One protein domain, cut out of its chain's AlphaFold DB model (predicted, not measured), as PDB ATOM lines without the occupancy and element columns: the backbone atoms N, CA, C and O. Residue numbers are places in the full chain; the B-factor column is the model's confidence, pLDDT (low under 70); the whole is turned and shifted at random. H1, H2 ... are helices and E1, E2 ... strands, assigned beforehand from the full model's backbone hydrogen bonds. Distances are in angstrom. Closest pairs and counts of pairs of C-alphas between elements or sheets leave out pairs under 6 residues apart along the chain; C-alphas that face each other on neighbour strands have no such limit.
ATOM      1  N   PHE A   2     137.869  -3.170  20.883       96.56
ATOM      2  CA  PHE A   2     137.407  -3.352  22.269       96.56
ATOM      3  C   PHE A   2     135.893  -3.566  22.402       96.56
ATOM      4  O   PHE A   2     135.477  -4.527  23.040       96.56
ATOM      5  N   GLN A   3     135.070  -2.754  21.724       94.25
ATOM      6  CA  GLN A   3     133.612  -2.938  21.715       94.25
ATOM      7  C   GLN A   3     133.193  -4.333  21.235       94.25
ATOM      8  O   GLN A   3     132.302  -4.947  21.809       94.25
ATOM      9  N   GLY A   4     133.849  -4.848  20.189       94.88
ATOM     10  CA  GLY A   4     133.562  -6.171  19.638       94.88
ATOM     11  C   GLY A   4     133.907  -7.290  20.620       94.88
ATOM     12  O   GLY A   4     133.104  -8.196  20.810       94.88
ATOM     13  N   GLN A   5     135.058  -7.195  21.294       96.06
ATOM     14  CA  GLN A   5     135.435  -8.156  22.337       96.06
ATOM     15  C   GLN A   5     134.483  -8.091  23.540       96.06
ATOM     16  O   GLN A   5     134.049  -9.125  24.035       96.06
ATOM     17  N   ALA A   6     134.103  -6.888  23.980       95.62
ATOM     18  CA  ALA A   6     133.137  -6.704  25.061       95.62
ATOM     19  C   ALA A   6     131.760  -7.296  24.698       95.62
ATOM     20  O   ALA A   6     131.167  -8.027  25.492       95.62
ATOM     21  N   ALA A   7     131.284  -7.066  23.470       94.88
ATOM     22  CA  ALA A   7     130.021  -7.614  22.980       94.88
ATOM     23  C   ALA A   7     130.031  -9.152  22.920       94.88
ATOM     24  O   ALA A   7     129.053  -9.784  23.319       94.88
ATOM     25  N   GLN A   8     131.142  -9.764  22.493       96.56
ATOM     26  CA  GLN A   8     131.320 -11.226  22.515       96.56
ATOM     27  C   GLN A   8     131.241 -11.816  23.933       96.56
ATOM     28  O   GLN A   8     130.891 -12.982  24.093       96.56
ATOM     29  N   LEU A   9     131.527 -11.008  24.955       96.62
ATOM     30  CA  LEU A   9     131.432 -11.373  26.370       96.62
ATOM     31  C   LEU A   9     130.077 -11.002  27.002       96.62
ATOM     32  O   LEU A   9     129.912 -11.124  28.212       96.62
ATOM     33  N   GLY A  10     129.104 -10.536  26.210       96.62
ATOM     34  CA  GLY A  10     127.766 -10.169  26.689       96.62
ATOM     35  C   GLY A  10     127.680  -8.805  27.385       96.62
ATOM     36  O   GLY A  10     126.636  -8.476  27.959       96.62
ATOM     37  N   VAL A  11     128.743  -7.999  27.324       96.69
ATOM     38  CA  VAL A  11     128.767  -6.638  27.873       96.69
ATOM     39  C   VAL A  11     127.981  -5.701  26.958       96.69
ATOM     40  O   VAL A  11     128.233  -5.618  25.756       96.69
ATOM     41  N   LYS A  12     127.063  -4.947  27.556       94.38
ATOM     42  CA  LYS A  12     126.234  -3.914  26.926       94.38
ATOM     43  C   LYS A  12     126.375  -2.583  27.661       94.38
ATOM     44  O   LYS A  12     126.689  -1.594  27.010       94.38
ATOM     45  N   SER A  13     126.239  -2.575  28.994       92.25
ATOM     46  CA  SER A  13     126.169  -1.352  29.812       92.25
ATOM     47  C   SER A  13     127.333  -0.390  29.562       92.25
ATOM     48  O   SER A  13     127.114   0.774  29.254       92.25
ATOM     49  N   CYS A  14     128.575  -0.883  29.623       95.56
ATOM     50  CA  CYS A  14     129.778  -0.054  29.468       95.56
ATOM     51  C   CYS A  14     130.525  -0.292  28.148       95.56
ATOM     52  O   CYS A  14     131.679   0.117  28.005       95.56
ATOM     53  N   ALA A  15     129.883  -0.939  27.166       95.06
ATOM     54  CA  ALA A  15     130.527  -1.325  25.910       95.06
ATOM     55  C   ALA A  15     131.030  -0.118  25.094       95.06
ATOM     56  O   ALA A  15     132.076  -0.204  24.452       95.06
ATOM     57  N   GLY A  16     130.315   1.012  25.140       95.62
ATOM     58  CA  GLY A  16     130.753   2.254  24.497       95.62
ATOM     59  C   GLY A  16     131.958   2.883  25.198       95.62
ATOM     60  O   GLY A  16     132.945   3.226  24.549       95.62
ATOM     61  N   LEU A  17     131.925   2.965  26.532       97.19
ATOM     62  CA  LEU A  17     132.996   3.594  27.307       97.19
ATOM     63  C   LEU A  17     134.320   2.825  27.199       97.19
ATOM     64  O   LEU A  17     135.374   3.438  27.025       97.19
ATOM     65  N   ILE A  18     134.281   1.488  27.241       97.44
ATOM     66  CA  ILE A  18     135.501   0.682  27.082       97.44
ATOM     67  C   ILE A  18     136.091   0.828  25.677       97.44
ATOM     68  O   ILE A  18     137.310   0.800  25.516       97.44
ATOM     69  N   ALA A  19     135.246   1.036  24.662       96.94
ATOM     70  CA  ALA A  19     135.692   1.319  23.306       96.94
ATOM     71  C   ALA A  19     136.399   2.674  23.222       96.94
ATOM     72  O   ALA A  19     137.542   2.729  22.777       96.94
ATOM     73  N   GLN A  20     135.775   3.731  23.743       96.94
ATOM     74  CA  GLN A  20     136.341   5.081  23.762       96.94
ATOM     75  C   GLN A  20     137.703   5.133  24.474       96.94
ATOM     76  O   GLN A  20     138.672   5.696  23.952       96.94
ATOM     77  N   LEU A  21     137.795   4.544  25.669       97.62
ATOM     78  CA  LEU A  21     139.046   4.495  26.426       97.62
ATOM     79  C   LEU A  21     140.087   3.603  25.739       97.62
ATOM     80  O   LEU A  21     141.269   3.939  25.731       97.62
ATOM     81  N   GLY A  22     139.665   2.496  25.124       97.62
ATOM     82  CA  GLY A  22     140.543   1.613  24.360       97.62
ATOM     83  C   GLY A  22     141.136   2.271  23.116       97.62
ATOM     84  O   GLY A  22     142.337   2.144  22.864       97.62
ATOM     85  N   ASP A  23     140.336   3.031  22.373       96.25
ATOM     86  CA  ASP A  23     140.803   3.784  21.207       96.25
ATOM     87  C   ASP A  23     141.774   4.897  21.636       96.25
ATOM     88  O   ASP A  23     142.821   5.089  21.016       96.25
ATOM     89  N   SER A  24     141.500   5.551  22.771       95.25
ATOM     90  CA  SER A  24     142.410   6.541  23.369       95.25
ATOM     91  C   SER A  24     143.737   5.910  23.810       95.25
ATOM     92  O   SER A  24     144.811   6.462  23.564       95.25
ATOM     93  N   LEU A  25     143.688   4.724  24.424       96.75
ATOM     94  CA  LEU A  25     144.873   3.990  24.872       96.75
ATOM     95  C   LEU A  25     145.786   3.601  23.699       96.75
ATOM     96  O   LEU A  25     147.013   3.654  23.818       96.75
ATOM     97  N   THR A  26     145.181   3.185  22.588       95.88
ATOM     98  CA  THR A  26     145.866   2.543  21.455       95.88
ATOM     99  C   THR A  26     146.202   3.504  20.317       95.88
ATOM    100  O   THR A  26     146.779   3.091  19.309       95.88
ATOM    101  N   GLN A  27     145.895   4.792  20.484       91.88
ATOM    102  CA  GLN A  27     146.143   5.823  19.487       91.88
ATOM    103  C   GLN A  27     147.604   5.815  19.012       91.88
ATOM    104  O   GLN A  27     148.538   5.910  19.811       91.88
ATOM    105  N   GLY A  28     147.792   5.714  17.693       90.50
ATOM    106  CA  GLY A  28     149.108   5.735  17.047       90.50
ATOM    107  C   GLY A  28     149.945   4.462  17.223       90.50
ATOM    108  O   GLY A  28     151.096   4.445  16.794       90.50
ATOM    109  N   ALA A  29     149.395   3.404  17.827       95.12
ATOM    110  CA  ALA A  29     150.071   2.121  17.995       95.12
ATOM    111  C   ALA A  29     149.434   1.027  17.137       95.12
ATOM    112  O   ALA A  29     148.219   0.969  16.945       95.12
ATOM    113  N   ARG A  30     150.252   0.062  16.716       96.62
ATOM    114  CA  ARG A  30     149.751  -1.269  16.368       96.62
ATOM    115  C   ARG A  30     149.549  -2.048  17.665       96.62
ATOM    116  O   ARG A  30     150.423  -2.027  18.530       96.62
ATOM    117  N   PHE A  31     148.425  -2.742  17.813       97.62
ATOM    118  CA  PHE A  31     148.072  -3.358  19.091       97.62
ATOM    119  C   PHE A  31     147.314  -4.673  18.952       97.62
ATOM    120  O   PHE A  31     146.688  -4.961  17.932       97.62
ATOM    121  N   THR A  32     147.350  -5.447  20.029       97.81
ATOM    122  CA  THR A  32     146.414  -6.536  20.313       97.81
ATOM    123  C   THR A  32     145.907  -6.356  21.736       97.81
ATOM    124  O   THR A  32     146.625  -5.833  22.589       97.81
ATOM    125  N   ALA A  33     144.669  -6.765  21.998       98.00
ATOM    126  CA  ALA A  33     144.099  -6.701  23.334       98.00
ATOM    127  C   ALA A  33     143.354  -7.980  23.686       98.00
ATOM    128  O   ALA A  33     142.888  -8.712  22.808       98.00
ATOM    129  N   ASN A  34     143.248  -8.212  24.984       97.88
ATOM    130  CA  ASN A  34     142.448  -9.261  25.580       97.88
ATOM    131  C   ASN A  34     141.470  -8.617  26.564       97.88
ATOM    132  O   ASN A  34     141.903  -7.949  27.505       97.88
ATOM    133  N   THR A  35     140.173  -8.814  26.341       98.12
ATOM    134  CA  THR A  35     139.106  -8.280  27.196       98.12
ATOM    135  C   THR A  35     138.545  -9.388  28.078       98.12
ATOM    136  O   THR A  35     138.419 -10.532  27.648       98.12
ATOM    137  N   GLN A  36     138.212  -9.050  29.318       97.81
ATOM    138  CA  GLN A  36     137.613  -9.936  30.306       97.81
ATOM    139  C   GLN A  36     136.416  -9.246  30.961       97.81
ATOM    140  O   GLN A  36     136.437  -8.042  31.221       97.81
ATOM    141  N   ALA A  37     135.383 -10.034  31.242       97.44
ATOM    142  CA  ALA A  37     134.180  -9.617  31.948       97.44
ATOM    143  C   ALA A  37     133.690 -10.763  32.841       97.44
ATOM    144  O   ALA A  37     134.056 -11.928  32.647       97.44
ATOM    145  N   GLN A  38     132.839 -10.439  33.812       97.06
ATOM    146  CA  GLN A  38     132.167 -11.445  34.629       97.06
ATOM    147  C   GLN A  38     131.185 -12.245  33.744       97.06
ATOM    148  O   GLN A  38     130.393 -11.662  33.013       97.06
ATOM    149  N   LYS A  39     131.239 -13.585  33.792       94.50
ATOM    150  CA  LYS A  39     130.498 -14.482  32.878       94.50
ATOM    151  C   LYS A  39     128.967 -14.462  33.019       94.50
ATOM    152  O   LYS A  39     128.259 -14.531  32.024       94.50
ATOM    153  N   ASN A  40     128.468 -14.423  34.246       96.00
ATOM    154  CA  ASN A  40     127.057 -14.551  34.621       96.00
ATOM    155  C   ASN A  40     126.342 -13.196  34.774       96.00
ATOM    156  O   ASN A  40     125.119 -13.148  34.717       96.00
ATOM    157  N   ALA A  41     127.089 -12.114  34.985       95.88
ATOM    158  CA  ALA A  41     126.573 -10.761  35.172       95.88
ATOM    159  C   ALA A  41     127.519  -9.711  34.538       95.88
ATOM    160  O   ALA A  41     128.012  -8.814  35.223       95.88
ATOM    161  N   PRO A  42     127.804  -9.799  33.221       95.44
ATOM    162  CA  PRO A  42     128.766  -8.917  32.543       95.44
ATOM    163  C   PRO A  42     128.355  -7.437  32.522       95.44
ATOM    164  O   PRO A  42     129.166  -6.580  32.188       95.44
ATOM    165  N   ASN A  43     127.096  -7.139  32.847       96.12
ATOM    166  CA  ASN A  43     126.513  -5.799  32.825       96.12
ATOM    167  C   ASN A  43     126.434  -5.135  34.206       96.12
ATOM    168  O   ASN A  43     126.184  -3.933  34.260       96.12
ATOM    169  N   ASP A  44     126.693  -5.899  35.274       96.50
ATOM    170  CA  ASP A  44     126.615  -5.450  36.673       96.50
ATOM    171  C   ASP A  44     128.008  -5.334  37.319       96.50
ATOM    172  O   ASP A  44     128.159  -4.898  38.459       96.50
ATOM    173  N   HIS A  45     129.046  -5.737  36.586       96.44
ATOM    174  CA  HIS A  45     130.423  -5.770  37.049       96.44
ATOM    175  C   HIS A  45     131.352  -5.047  36.084       96.44
ATOM    176  O   HIS A  45     130.991  -4.687  34.964       96.44
ATOM    177  N   ALA A  46     132.582  -4.851  36.541       96.38
ATOM    178  CA  ALA A  46     133.604  -4.251  35.722       96.38
ATOM    179  C   ALA A  46     134.010  -5.131  34.535       96.38
ATOM    180  O   ALA A  46     133.987  -6.365  34.583       96.38
ATOM    181  N   VAL A  47     134.458  -4.447  33.492       97.69
ATOM    182  CA  VAL A  47     135.045  -5.011  32.284       97.69
ATOM    183  C   VAL A  47     136.448  -4.447  32.160       97.69
ATOM    184  O   VAL A  47     136.651  -3.234  32.264       97.69
ATOM    185  N   GLN A  48     137.414  -5.333  31.940       98.25
ATOM    186  CA  GLN A  48     138.821  -4.980  31.827       98.25
ATOM    187  C   GLN A  48     139.358  -5.429  30.477       98.25
ATOM    188  O   GLN A  48     139.176  -6.580  30.088       98.25
ATOM    189  N   ALA A  49     140.093  -4.561  29.797       98.38
ATOM    190  CA  ALA A  49     140.912  -4.932  28.659       98.38
ATOM    191  C   ALA A  49     142.384  -4.670  28.965       98.38
ATOM    192  O   ALA A  49     142.733  -3.634  29.525       98.38
ATOM    193  N   VAL A  50     143.255  -5.597  28.581       98.56
ATOM    194  CA  VAL A  50     144.711  -5.406  28.600       98.56
ATOM    195  C   VAL A  50     145.221  -5.419  27.169       98.56
ATOM    196  O   VAL A  50     144.776  -6.242  26.370       98.56
ATOM    197  N   ALA A  51     146.132  -4.513  26.832       98.44
ATOM    198  CA  ALA A  51     146.642  -4.351  25.479       98.44
ATOM    199  C   ALA A  51     148.170  -4.328  25.453       98.44
ATOM    200  O   ALA A  51     148.810  -3.634  26.243       98.44
ATOM    201  N   GLY A  52     148.743  -5.061  24.501       98.38
ATOM    202  CA  GLY A  52     150.125  -4.877  24.075       98.38
ATOM    203  C   GLY A  52     150.171  -3.847  22.951       98.38
ATOM    204  O   GLY A  52     149.375  -3.923  22.012       98.38
ATOM    205  N   LEU A  53     151.098  -2.895  23.038       98.00
ATOM    206  CA  LEU A  53     151.230  -1.771  22.112       98.00
ATOM    207  C   LEU A  53     152.609  -1.796  21.449       98.00
ATOM    208  O   LEU A  53     153.628  -2.067  22.090       98.00
ATOM    209  N   ALA A  54     152.649  -1.478  20.162       96.75
ATOM    210  CA  ALA A  54     153.870  -1.265  19.407       96.75
ATOM    211  C   ALA A  54     153.765   0.057  18.648       96.75
ATOM    212  O   ALA A  54     152.920   0.201  17.763       96.75
ATOM    213  N   TYR A  55     154.634   0.996  18.998       93.50
ATOM    214  CA  TYR A  55     154.746   2.284  18.332       93.50
ATOM    215  C   TYR A  55     155.868   2.232  17.307       93.50
ATOM    216  O   TYR A  55     156.959   1.734  17.594       93.50
ATOM    217  N   ASP A  56     155.567   2.745  16.123       88.69
ATOM    218  CA  ASP A  56     156.520   2.927  15.039       88.69
ATOM    219  C   ASP A  56     156.276   4.298  14.403       88.69
ATOM    220  O   ASP A  56     155.754   4.421  13.296       88.69
ATOM    221  N   ALA A  57     156.537   5.344  15.188       77.62
ATOM    222  CA  ALA A  57     156.343   6.729  14.785       77.62
ATOM    223  C   ALA A  57     157.652   7.523  14.948       77.62
ATOM    224  O   ALA A  57     158.448   7.231  15.850       77.62
ATOM    225  N   PRO A  58     157.882   8.564  14.128       70.75
ATOM    226  CA  PRO A  58     158.999   9.479  14.333       70.75
ATOM    227  C   PRO A  58     158.971  10.062  15.754       70.75
ATOM    228  O   PRO A  58     157.977  10.650  16.171       70.75
ATOM    229  N   GLY A  59     160.058   9.881  16.508       67.19
ATOM    230  CA  GLY A  59     160.182  10.358  17.891       67.19
ATOM    231  C   GLY A  59     159.760   9.361  18.976       67.19
ATOM    232  O   GLY A  59     160.136   9.557  20.132       67.19
ATOM    233  N   TYR A  60     159.062   8.270  18.634       73.19
ATOM    234  CA  TYR A  60     158.814   7.166  19.564       73.19
ATOM    235  C   TYR A  60     158.666   5.822  18.841       73.19
ATOM    236  O   TYR A  60     157.665   5.541  18.180       73.19
ATOM    237  N   GLN A  61     159.671   4.969  19.026       85.88
ATOM    238  CA  GLN A  61     159.656   3.575  18.603       85.88
ATOM    239  C   GLN A  61     159.827   2.694  19.831       85.88
ATOM    240  O   GLN A  61     160.778   2.862  20.596       85.88
ATOM    241  N   GLY A  62     158.901   1.764  20.049       90.81
ATOM    242  CA  GLY A  62     158.961   0.955  21.258       90.81
ATOM    243  C   GLY A  62     157.750   0.080  21.513       90.81
ATOM    244  O   GLY A  62     156.734   0.125  20.814       90.81
ATOM    245  N   LYS A  63     157.890  -0.750  22.545       96.12
ATOM    246  CA  LYS A  63     156.797  -1.536  23.110       96.12
ATOM    247  C   LYS A  63     156.251  -0.815  24.324       96.12
ATOM    248  O   LYS A  63     157.017  -0.310  25.135       96.12
ATOM    249  N   ALA A  64     154.939  -0.826  24.454       97.25
ATOM    250  CA  ALA A  64     154.238  -0.345  25.628       97.25
ATOM    251  C   ALA A  64     153.118  -1.326  25.971       97.25
ATOM    252  O   ALA A  64     152.812  -2.251  25.211       97.25
ATOM    253  N   ALA A  65     152.506  -1.122  27.124       98.44
ATOM    254  CA  ALA A  65     151.340  -1.876  27.541       98.44
ATOM    255  C   ALA A  65     150.267  -0.920  28.041       98.44
ATOM    256  O   ALA A  65     150.546   0.225  28.406       98.44
ATOM    257  N   GLY A  66     149.036  -1.400  28.075       98.38
ATOM    258  CA  GLY A  66     147.962  -0.644  28.674       98.38
ATOM    259  C   GLY A  66     146.846  -1.499  29.221       98.38
ATOM    260  O   GLY A  66     146.700  -2.671  28.877       98.38
ATOM    261  N   ILE A  67     146.068  -0.876  30.088       98.56
ATOM    262  CA  ILE A  67     144.899  -1.448  30.730       98.56
ATOM    263  C   ILE A  67     143.773  -0.442  30.552       98.56
ATOM    264  O   ILE A  67     143.975   0.752  30.749       98.56
ATOM    265  N   VAL A  68     142.595  -0.920  30.187       98.38
ATOM    266  CA  VAL A  68     141.346  -0.169  30.273       98.38
ATOM    267  C   VAL A  68     140.450  -0.897  31.249       98.38
ATOM    268  O   VAL A  68     140.300  -2.114  31.163       98.38
ATOM    269  N   PHE A  69     139.851  -0.157  32.165       97.94
ATOM    270  CA  PHE A  69     138.903  -0.675  33.131       97.94
ATOM    271  C   PHE A  69     137.662   0.205  33.116       97.94
ATOM    272  O   PHE A  69     137.772   1.424  33.223       97.94
ATOM    273  N   THR A  70     136.490  -0.404  32.992       98.19
ATOM    274  CA  THR A  70     135.201   0.297  33.047       98.19
ATOM    275  C   THR A  70     134.244  -0.449  33.948       98.19
ATOM    276  O   THR A  70     134.249  -1.678  33.933       98.19
ATOM    277  N   ALA A  71     133.406   0.266  34.685       97.38
ATOM    278  CA  ALA A  71     132.399  -0.317  35.556       97.38
ATOM    279  C   ALA A  71     131.076   0.458  35.461       97.38
ATOM    280  O   ALA A  71     131.093   1.677  35.250       97.38
ATOM    281  N   PRO A  72     129.933  -0.231  35.607       96.88
ATOM    282  CA  PRO A  72     128.645   0.433  35.711       96.88
ATOM    283  C   PRO A  72     128.547   1.189  37.040       96.88
ATOM    284  O   PRO A  72     129.041   0.745  38.076       96.88
ATOM    285  N   THR A  73     127.861   2.323  37.009       95.75
ATOM    286  CA  THR A  73     127.468   3.109  38.180       95.75
ATOM    287  C   THR A  73     125.943   3.203  38.233       95.75
ATOM    288  O   THR A  73     125.239   2.717  37.348       95.75
ATOM    289  N   ARG A  74     125.390   3.866  39.258       91.31
ATOM    290  CA  ARG A  74     123.935   4.094  39.339       91.31
ATOM    291  C   ARG A  74     123.376   4.918  38.172       91.31
ATOM    292  O   ARG A  74     122.188   4.813  37.893       91.31
ATOM    293  N   SER A  75     124.199   5.736  37.519       90.25
ATOM    294  CA  SER A  75     123.764   6.724  36.521       90.25
ATOM    295  C   SER A  75     124.498   6.617  35.179       90.25
ATOM    296  O   SER A  75     124.457   7.563  34.397       90.25
ATOM    297  N   GLY A  76     125.191   5.507  34.909       94.56
ATOM    298  CA  GLY A  76     125.954   5.321  33.674       94.56
ATOM    299  C   GLY A  76     127.144   4.389  33.871       94.56
ATOM    300  O   GLY A  76     127.032   3.378  34.561       94.56
ATOM    301  N   CYS A  77     128.286   4.742  33.289       97.31
ATOM    302  CA  CYS A  77     129.549   4.034  33.476       97.31
ATOM    303  C   CYS A  77     130.691   5.005  33.762       97.31
ATOM    304  O   CYS A  77     130.733   6.122  33.243       97.31
ATOM    305  N   GLU A  78     131.658   4.532  34.532       97.56
ATOM    306  CA  GLU A  78     132.934   5.203  34.742       97.56
ATOM    307  C   GLU A  78     134.076   4.268  34.369       97.56
ATOM    308  O   GLU A  78     133.927   3.041  34.336       97.56
ATOM    309  N   GLY A  79     135.226   4.841  34.051       97.44
ATOM    310  CA  GLY A  79     136.373   4.037  33.696       97.44
ATOM    311  C   GLY A  79     137.655   4.825  33.604       97.44
ATOM    312  O   GLY A  79     137.669   6.053  33.550       97.44
ATOM    313  N   ASN A  80     138.741   4.070  33.569       97.69
ATOM    314  CA  ASN A  80     140.088   4.586  33.461       97.69
ATOM    315  C   ASN A  80     140.869   3.788  32.427       97.69
ATOM    316  O   ASN A  80     140.644   2.588  32.238       97.69
ATOM    317  N   LEU A  81     141.835   4.447  31.806       97.88
ATOM    318  CA  LEU A  81     142.943   3.785  31.144       97.88
ATOM    319  C   LEU A  81     144.233   4.039  31.916       97.88
ATOM    320  O   LEU A  81     144.427   5.110  32.495       97.88
ATOM    321  N   VAL A  82     145.123   3.058  31.868       98.50
ATOM    322  CA  VAL A  82     146.513   3.169  32.294       98.50
ATOM    323  C   VAL A  82     147.387   2.756  31.122       98.50
ATOM    324  O   VAL A  82     147.183   1.685  30.554       98.50
ATOM    325  N   ARG A  83     148.370   3.577  30.757       97.94
ATOM    326  CA  ARG A  83     149.372   3.248  29.736       97.94
ATOM    327  C   ARG A  83     150.756   3.280  30.351       97.94
ATOM    328  O   ARG A  83     151.124   4.284  30.943       97.94
ATOM    329  N   VAL A  84     151.524   2.218  30.160       98.06
ATOM    330  CA  VAL A  84     152.911   2.110  30.614       98.06
ATOM    331  C   VAL A  84     153.813   2.082  29.388       98.06
ATOM    332  O   VAL A  84     153.792   1.120  28.617       98.06
ATOM    333  N   ALA A  85     154.581   3.149  29.203       96.19
ATOM    334  CA  ALA A  85     155.445   3.362  28.049       96.19
ATOM    335  C   ALA A  85     156.894   3.591  28.509       96.19
ATOM    336  O   ALA A  85     157.203   4.650  29.058       96.19
ATOM    337  N   PRO A  86     157.793   2.615  28.310       95.81
ATOM    338  CA  PRO A  86     159.227   2.804  28.479       95.81
ATOM    339  C   PRO A  86     159.809   3.711  27.388       95.81
ATOM    340  O   PRO A  86     159.446   3.598  26.214       95.81
ATOM    341  N   PHE A  87     160.754   4.554  27.786       93.75
ATOM    342  CA  PHE A  87     161.580   5.421  26.953       93.75
ATOM    343  C   PHE A  87     163.042   5.177  27.305       93.75
ATOM    344  O   PHE A  87     163.388   5.033  28.477       93.75
ATOM    345  N   THR A  88     163.914   5.145  26.300       92.88
ATOM    346  CA  THR A  88     165.356   4.970  26.523       92.88
ATOM    347  C   THR A  88     166.012   6.231  27.085       92.88
ATOM    348  O   THR A  88     167.092   6.145  27.662       92.88
ATOM    349  N   GLN A  89     165.363   7.388  26.937       93.50
ATOM    350  CA  GLN A  89     165.806   8.668  27.479       93.50
ATOM    351  C   GLN A  89     165.507   8.802  28.979       93.50
ATOM    352  O   GLN A  89     164.596   8.162  29.511       93.50
ATOM    353  N   SER A  90     166.231   9.707  29.643       96.62
ATOM    354  CA  SER A  90     165.993  10.048  31.046       96.62
ATOM    355  C   SER A  90     164.610  10.675  31.246       96.62
ATOM    356  O   SER A  90     164.054  11.294  30.333       96.62
ATOM    357  N   CYS A  91     164.054  10.601  32.460       96.75
ATOM    358  CA  CYS A  91     162.766  11.246  32.724       96.75
ATOM    359  C   CYS A  91     162.813  12.765  32.530       96.75
ATOM    360  O   CYS A  91     161.829  13.330  32.067       96.75
ATOM    361  N   GLN A  92     163.949  13.422  32.787       95.19
ATOM    362  CA  GLN A  92     164.109  14.856  32.514       95.19
ATOM    363  C   GLN A  92     163.989  15.172  31.017       95.19
ATOM    364  O   GLN A  92     163.404  16.187  30.639       95.19
ATOM    365  N   ASP A  93     164.494  14.289  30.156       95.00
ATOM    366  CA  ASP A  93     164.404  14.458  28.707       95.00
ATOM    367  C   ASP A  93     163.009  14.148  28.165       95.00
ATOM    368  O   ASP A  93     162.528  14.841  27.264       95.00
ATOM    369  N   VAL A  94     162.336  13.150  28.746       94.88
ATOM    370  CA  VAL A  94     160.966  12.764  28.379       94.88
ATOM    371  C   VAL A  94     159.954  13.877  28.652       94.88
ATOM    372  O   VAL A  94     158.973  13.979  27.919       94.88
ATOM    373  N   VAL A  95     160.202  14.774  29.617       95.62
ATOM    374  CA  VAL A  95     159.333  15.946  29.861       95.62
ATOM    375  C   VAL A  95     159.107  16.762  28.582       95.62
ATOM    376  O   VAL A  95     158.000  17.238  28.345       95.62
ATOM    377  N   ARG A  96     160.120  16.876  27.710       93.06
ATOM    378  CA  ARG A  96     160.023  17.629  26.443       93.06
ATOM    379  C   ARG A  96     159.144  16.948  25.390       93.06
ATOM    380  O   ARG A  96     158.773  17.587  24.411       93.06
ATOM    381  N   LEU A  97     158.836  15.667  25.583       91.69
ATOM    382  CA  LEU A  97     157.969  14.870  24.715       91.69
ATOM    383  C   LEU A  97     156.516  14.858  25.203       91.69
ATOM    384  O   LEU A  97     155.644  14.339  24.505       91.69
ATOM    385  N   LEU A  98     156.245  15.398  26.396       93.81
ATOM    386  CA  LEU A  98     154.886  15.486  26.908       93.81
ATOM    387  C   LEU A  98     154.034  16.414  26.026       93.81
ATOM    388  O   LEU A  98     154.551  17.370  25.439       93.81
ATOM    389  N   PRO A  99     152.713  16.173  25.957       92.31
ATOM    390  CA  PRO A  99     151.782  17.050  25.264       92.31
ATOM    391  C   PRO A  99     151.964  18.520  25.647       92.31
ATOM    392  O   PRO A  99     152.196  18.858  26.813       92.31
ATOM    393  N   LYS A 100     151.817  19.415  24.669       94.19
ATOM    394  CA  LYS A 100     151.932  20.859  24.899       94.19
ATOM    395  C   LYS A 100     150.956  21.305  25.994       94.19
ATOM    396  O   LYS A 100     149.778  20.969  25.948       94.19
ATOM    397  N   GLY A 101     151.450  22.092  26.951       95.56
ATOM    398  CA  GLY A 101     150.663  22.565  28.094       95.56
ATOM    399  C   GLY A 101     150.643  21.611  29.291       95.56
ATOM    400  O   GLY A 101     149.924  21.880  30.245       95.56
ATOM    401  N   SER A 102     151.422  20.524  29.262       97.81
ATOM    402  CA  SER A 102     151.607  19.673  30.443       97.81
ATOM    403  C   SER A 102     152.336  20.428  31.557       97.81
ATOM    404  O   SER A 102     153.309  21.137  31.295       97.81
ATOM    405  N   VAL A 103     151.885  20.256  32.800       97.81
ATOM    406  CA  VAL A 103     152.406  20.970  33.977       97.81
ATOM    407  C   VAL A 103     152.752  20.002  35.101       97.81
ATOM    408  O   VAL A 103     151.977  19.092  35.408       97.81
ATOM    409  N   LEU A 104     153.911  20.202  35.737       98.12
ATOM    410  CA  LEU A 104     154.273  19.464  36.947       98.12
ATOM    411  C   LEU A 104     153.256  19.804  38.041       98.12
ATOM    412  O   LEU A 104     153.033  20.972  38.347       98.12
ATOM    413  N   THR A 105     152.607  18.781  38.582       97.19
ATOM    414  CA  THR A 105     151.496  18.918  39.533       97.19
ATOM    415  C   THR A 105     151.902  18.498  40.939       97.19
ATOM    416  O   THR A 105     151.497  19.136  41.904       97.19
ATOM    417  N   ALA A 106     152.706  17.441  41.064       97.81
ATOM    418  CA  ALA A 106     153.194  16.963  42.350       97.81
ATOM    419  C   ALA A 106     154.504  16.184  42.192       97.81
ATOM    420  O   ALA A 106     154.831  15.712  41.103       97.81
ATOM    421  N   ASP A 107     155.208  16.007  43.304       97.50
ATOM    422  CA  ASP A 107     156.251  14.999  43.459       97.50
ATOM    423  C   ASP A 107     155.732  13.917  44.416       97.50
ATOM    424  O   ASP A 107     155.356  14.211  45.553       97.50
ATOM    425  N   LEU A 108     155.637  12.677  43.932       97.12
ATOM    426  CA  LEU A 108     155.153  11.535  44.703       97.12
ATOM    427  C   LEU A 108     156.340  10.654  45.096       97.12
ATOM    428  O   LEU A 108     156.673   9.694  44.398       97.12
ATOM    429  N   SER A 109     157.000  10.997  46.202       96.19
ATOM    430  CA  SER A 109     158.181  10.279  46.712       96.19
ATOM    431  C   SER A 109     159.318  10.189  45.684       96.19
ATOM    432  O   SER A 109     159.867   9.114  45.438       96.19
ATOM    433  N   GLY A 110     159.645  11.310  45.041       93.69
ATOM    434  CA  GLY A 110     160.644  11.397  43.975       93.69
ATOM    435  C   GLY A 110     160.136  10.972  42.594       93.69
ATOM    436  O   GLY A 110     160.923  10.924  41.649       93.69
ATOM    437  N   THR A 111     158.843  10.650  42.460       97.62
ATOM    438  CA  THR A 111     158.201  10.372  41.167       97.62
ATOM    439  C   THR A 111     157.382  11.588  40.731       97.62
ATOM    440  O   THR A 111     156.292  11.808  41.270       97.62
ATOM    441  N   PRO A 112     157.853  12.390  39.764       98.19
ATOM    442  CA  PRO A 112     157.121  13.568  39.329       98.19
ATOM    443  C   PRO A 112     155.835  13.184  38.587       98.19
ATOM    444  O   PRO A 112     155.835  12.352  37.672       98.19
ATOM    445  N   LEU A 113     154.740  13.830  38.985       98.50
ATOM    446  CA  LEU A 113     153.408  13.713  38.405       98.50
ATOM    447  C   LEU A 113     153.094  14.967  37.591       98.50
ATOM    448  O   LEU A 113     153.069  16.075  38.128       98.50
ATOM    449  N   TYR A 114     152.781  14.784  36.316       98.56
ATOM    450  CA  TYR A 114     152.343  15.846  35.420       98.56
ATOM    451  C   TYR A 114     150.849  15.728  35.141       98.56
ATOM    452  O   TYR A 114     150.362  14.641  34.836       98.56
ATOM    453  N   THR A 115     150.135  16.850  35.163       98.19
ATOM    454  CA  THR A 115     148.845  16.962  34.476       98.19
ATOM    455  C   THR A 115     149.147  17.206  33.007       98.19
ATOM    456  O   THR A 115     149.892  18.131  32.676       98.19
ATOM    457  N   LEU A 116     148.622  16.354  32.131       97.06
ATOM    458  CA  LEU A 116     148.885  16.424  30.702       97.06
ATOM    459  C   LEU A 116     148.005  17.482  30.035       97.06
ATOM    460  O   LEU A 116     146.826  17.634  30.362       97.06
ATOM    461  N   GLY A 117     148.581  18.189  29.063       93.31
ATOM    462  CA  GLY A 117     147.848  19.148  28.239       93.31
ATOM    463  C   GLY A 117     146.670  18.512  27.491       93.31
ATOM    464  O   GLY A 117     146.582  17.294  27.345       93.31
ATOM    465  N   SER A 118     145.750  19.348  27.005       88.88
ATOM    466  CA  SER A 118     144.595  18.916  26.198       88.88
ATOM    467  C   SER A 118     143.707  17.854  26.868       88.88
ATOM    468  O   SER A 118     143.142  17.005  26.184       88.88
ATOM    469  N   ASN A 119     143.585  17.894  28.201       85.50
ATOM    470  CA  ASN A 119     142.787  16.952  28.998       85.50
ATOM    471  C   ASN A 119     143.169  15.476  28.781       85.50
ATOM    472  O   ASN A 119     142.323  14.590  28.871       85.50
ATOM    473  N   GLN A 120     144.448  15.193  28.518       89.38
ATOM    474  CA  GLN A 120     144.933  13.826  28.281       89.38
ATOM    475  C   GLN A 120     145.215  13.033  29.572       89.38
ATOM    476  O   GLN A 120     145.840  11.974  29.526       89.38
ATOM    477  N   GLY A 121     144.749  13.529  30.720       95.75
ATOM    478  CA  GLY A 121     144.912  12.897  32.025       95.75
ATOM    479  C   GLY A 121     146.207  13.304  32.720       95.75
ATOM    480  O   GLY A 121     146.601  14.470  32.698       95.75
ATOM    481  N   GLN A 122     146.857  12.350  33.371       98.00
ATOM    482  CA  GLN A 122     148.068  12.555  34.157       98.00
ATOM    483  C   GLN A 122     149.175  11.599  33.715       98.00
ATOM    484  O   GLN A 122     148.894  10.526  33.184       98.00
ATOM    485  N   ALA A 123     150.433  11.960  33.958       98.19
ATOM    486  CA  ALA A 123     151.585  11.098  33.728       98.19
ATOM    487  C   ALA A 123     152.529  11.086  34.929       98.19
ATOM    488  O   ALA A 123     153.012  12.134  35.354       98.19
ATOM    489  N   LEU A 124     152.836   9.890  35.424       98.50
ATOM    490  CA  LEU A 124     153.958   9.640  36.324       98.50
ATOM    491  C   LEU A 124     155.196   9.316  35.498       98.50
ATOM    492  O   LEU A 124     155.135   8.488  34.587       98.50
ATOM    493  N   LEU A 125     156.314   9.949  35.830       98.38
ATOM    494  CA  LEU A 125     157.606   9.686  35.206       98.38
ATOM    495  C   LEU A 125     158.476   8.912  36.199       98.38
ATOM    496  O   LEU A 125     159.064   9.488  37.111       98.38
ATOM    497  N   VAL A 126     158.533   7.595  36.028       98.44
ATOM    498  CA  VAL A 126     159.259   6.679  36.912       98.44
ATOM    499  C   VAL A 126     160.659   6.450  36.350       98.44
ATOM    500  O   VAL A 126     160.819   5.868  35.276       98.44
ATOM    501  N   ALA A 127     161.687   6.891  37.072       97.25
ATOM    502  CA  ALA A 127     163.069   6.630  36.685       97.25
ATOM    503  C   ALA A 127     163.393   5.129  36.794       97.25
ATOM    504  O   ALA A 127     163.100   4.488  37.803       97.25
ATOM    505  N   SER A 128     164.022   4.568  35.760       95.44
ATOM    506  CA  SER A 128     164.469   3.173  35.717       95.44
ATOM    507  C   SER A 128     165.904   3.121  35.191       95.44
ATOM    508  O   SER A 128     166.161   2.955  33.999       95.44
ATOM    509  N   GLY A 129     166.865   3.354  36.089       93.50
ATOM    510  CA  GLY A 129     168.258   3.581  35.703       93.50
ATOM    511  C   GLY A 129     168.380   4.824  34.804       93.50
ATOM    512  O   GLY A 129     167.885   5.882  35.192       93.50
ATOM    513  N   PRO A 130     169.011   4.731  33.616       93.81
ATOM    514  CA  PRO A 130     169.097   5.854  32.677       93.81
ATOM    515  C   PRO A 130     167.804   6.081  31.874       93.81
ATOM    516  O   PRO A 130     167.676   7.106  31.207       93.81
ATOM    517  N   ALA A 131     166.869   5.129  31.918       95.69
ATOM    518  CA  ALA A 131     165.621   5.142  31.169       95.69
ATOM    519  C   ALA A 131     164.469   5.736  31.997       95.69
ATOM    520  O   ALA A 131     164.545   5.855  33.225       95.69
ATOM    521  N   CYS A 132     163.371   6.064  31.323       97.12
ATOM    522  CA  CYS A 132     162.145   6.529  31.958       97.12
ATOM    523  C   CYS A 132     160.975   5.620  31.608       97.12
ATOM    524  O   CYS A 132     160.779   5.262  30.448       97.12
ATOM    525  N   VAL A 133     160.147   5.292  32.591       97.75
ATOM    526  CA  VAL A 133     158.847   4.664  32.367       97.75
ATOM    527  C   VAL A 133     157.770   5.708  32.613       97.75
ATOM    528  O   VAL A 133     157.608   6.198  33.728       97.75
ATOM    529  N   VAL A 134     157.020   6.039  31.567       97.38
ATOM    530  CA  VAL A 134     155.866   6.930  31.673       97.38
ATOM    531  C   VAL A 134     154.626   6.096  31.951       97.38
ATOM    532  O   VAL A 134     154.253   5.247  31.138       97.38
ATOM    533  N   VAL A 135     153.976   6.357  33.082       98.38
ATOM    534  CA  VAL A 135     152.670   5.789  33.421       98.38
ATOM    535  C   VAL A 135     151.617   6.871  33.236       98.38
ATOM    536  O   VAL A 135     151.510   7.786  34.048       98.38
ATOM    537  N   THR A 136     150.854   6.791  32.150       97.88
ATOM    538  CA  THR A 136     149.724   7.688  31.886       97.88
ATOM    539  C   THR A 136     148.457   7.124  32.504       97.88
ATOM    540  O   THR A 136     148.178   5.941  32.324       97.88
ATOM    541  N   VAL A 137     147.667   7.966  33.164       97.88
ATOM    542  CA  VAL A 137     146.327   7.636  33.660       97.88
ATOM    543  C   VAL A 137     145.343   8.656  33.109       97.88
ATOM    544  O   VAL A 137     145.574   9.857  33.229       97.88
ATOM    545  N   ALA A 138     144.247   8.197  32.519       97.38
ATOM    546  CA  ALA A 138     143.149   9.067  32.110       97.38
ATOM    547  C   ALA A 138     141.814   8.420  32.467       97.38
ATOM    548  O   ALA A 138     141.677   7.199  32.391       97.38
ATOM    549  N   SER A 139     140.845   9.245  32.846       95.88
ATOM    550  CA  SER A 139     139.507   8.822  33.237       95.88
ATOM    551  C   SER A 139     138.471   9.323  32.238       95.88
ATOM    552  O   SER A 139     138.657  10.346  31.577       95.88
ATOM    553  N   ALA A 140     137.369   8.592  32.119       95.38
ATOM    554  CA  ALA A 140     136.202   9.035  31.377       95.38
ATOM    555  C   ALA A 140     134.928   8.510  32.040       95.38
ATOM    556  O   ALA A 140     134.926   7.480  32.718       95.38
ATOM    557  N   MET A 141     133.834   9.230  31.817       94.12
ATOM    558  CA  MET A 141     132.496   8.841  32.241       94.12
ATOM    559  C   MET A 141     131.566   8.885  31.036       94.12
ATOM    560  O   MET A 141     131.716   9.741  30.163       94.12
ATOM    561  N   ALA A 142     130.595   7.982  31.014       89.31
ATOM    562  CA  ALA A 142     129.495   7.991  30.065       89.31
ATOM    563  C   ALA A 142     128.180   7.995  30.850       89.31
ATOM    564  O   ALA A 142     127.980   7.145  31.720       89.31
ATOM    565  N   GLY A 143     127.313   8.968  30.563       79.88
ATOM    566  CA  GLY A 143     125.934   8.966  31.056       79.88
ATOM    567  C   GLY A 143     125.098   7.872  30.386       79.88
ATOM    568  O   GLY A 143     125.571   7.216  29.455       79.88
ATOM    569  N   GLN A 144     123.875   7.677  30.884       56.72
ATOM    570  CA  GLN A 144     122.864   6.839  30.226       56.72
ATOM    571  C   GLN A 144     122.380   7.450  28.910       56.72
ATOM    572  O   GLN A 144     122.237   8.694  28.858       56.72
TER     573      GLN A 144
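Overview. This is residues 2 to 144 of the 144 residues of an uncharacterized protein of Cupriavidus nantongensis (UniProt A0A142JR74). One long, twisted sheet of eight strands curls round the helix H2, with the short helix H1 beside H2 over the E1 end of the sheet. The small third helix, H3, lies on the same face, apart from the other two, with its Cys 91 close to Cys 132 of E8 and Leu 125 of E7, toward the part of the sheet where the short strands E6 and E5 follow E7. The printed part has 143 residues, with three named helices and eight named strands in the order H1 H2 E1 E2 E3 E4 H3 E5 E6 E7 E8; the class is mixed, helices and strands. The sheet runs E1 E2 E3 E4 E8 E7 E6 E5, antiparallel throughout, and makes two layers with the helices H1, H2 and H3: the sheet is one layer, and the helices, on one face of it, are the other. The whole is compact, with a radius of gyration of the C-alphas of 16.1 A, yet elongated in outline, spanning 47 by 29 by 24 A.

Arrangement. H1, residues 2 to 8, and H2, residues 15 to 26, form a helical hairpin; they touch, closest at the C-alphas of Gln 3 and Ala 19, 5.0 A apart, and run opposite ways at a steep tilt of 39 degrees. E1, residues 29 to 37, E2, 47 to 57, E3, 60 to 73, and E4, 76 to 87, make a meander, each strand the antiparallel neighbour of the one before. N and O pairs within hydrogen-bond range include N 34 and O 50, 2.9 A, N 51 and O 66, 2.8 A, and N 67 and O 82, 2.8 A. E3 bends by 73 degrees at residue 63. H3, residues 91 to 97, is apart from H1 and H2. E5, residues 103 to 108, E6, 111 to 115, E7, 122 to 128, and E8, 131 to 143, make a second meander, with N 105 and O 113 at 2.8 A, N 123 and O 114 at 2.8 A, and N 133 and O 126 at 2.8 A. E8 is also the antiparallel neighbour of E4, with N 81 and O 138 at 2.8 A. H1 lies over E1 at a height over the sheet of 8.1 A. The closest C-alphas of H2 and E4 are those of Leu 21 and Leu 81, 6.2 A apart; those of H3 and E8 are Cys 91 and Cys 132, 4.8 A. Every O i to N i+4 pair is within hydrogen-bond range in H1 and H2; in H3 1 of 3 is, beside 3 of 4 O i to N i+3 pairs.

Along the chain. H1 begins at C-alpha 2 (137.407, -3.352, 22.269). H2 is 16.4 A long, E2 30.0 A, E3 36.7 A and E4 36.3 A. E8, 39.9 A, ends at C-alpha 143 (125.934, 8.966, 31.056).

Size, cuts and confidence. The C-alphas of Asn 40 and Asp 93, the two farthest apart, are 47.7 A apart. The printed part has no cut, and no link is long. Mean pLDDT of the printed part is 94.9; residues 59 and 144 are under 70.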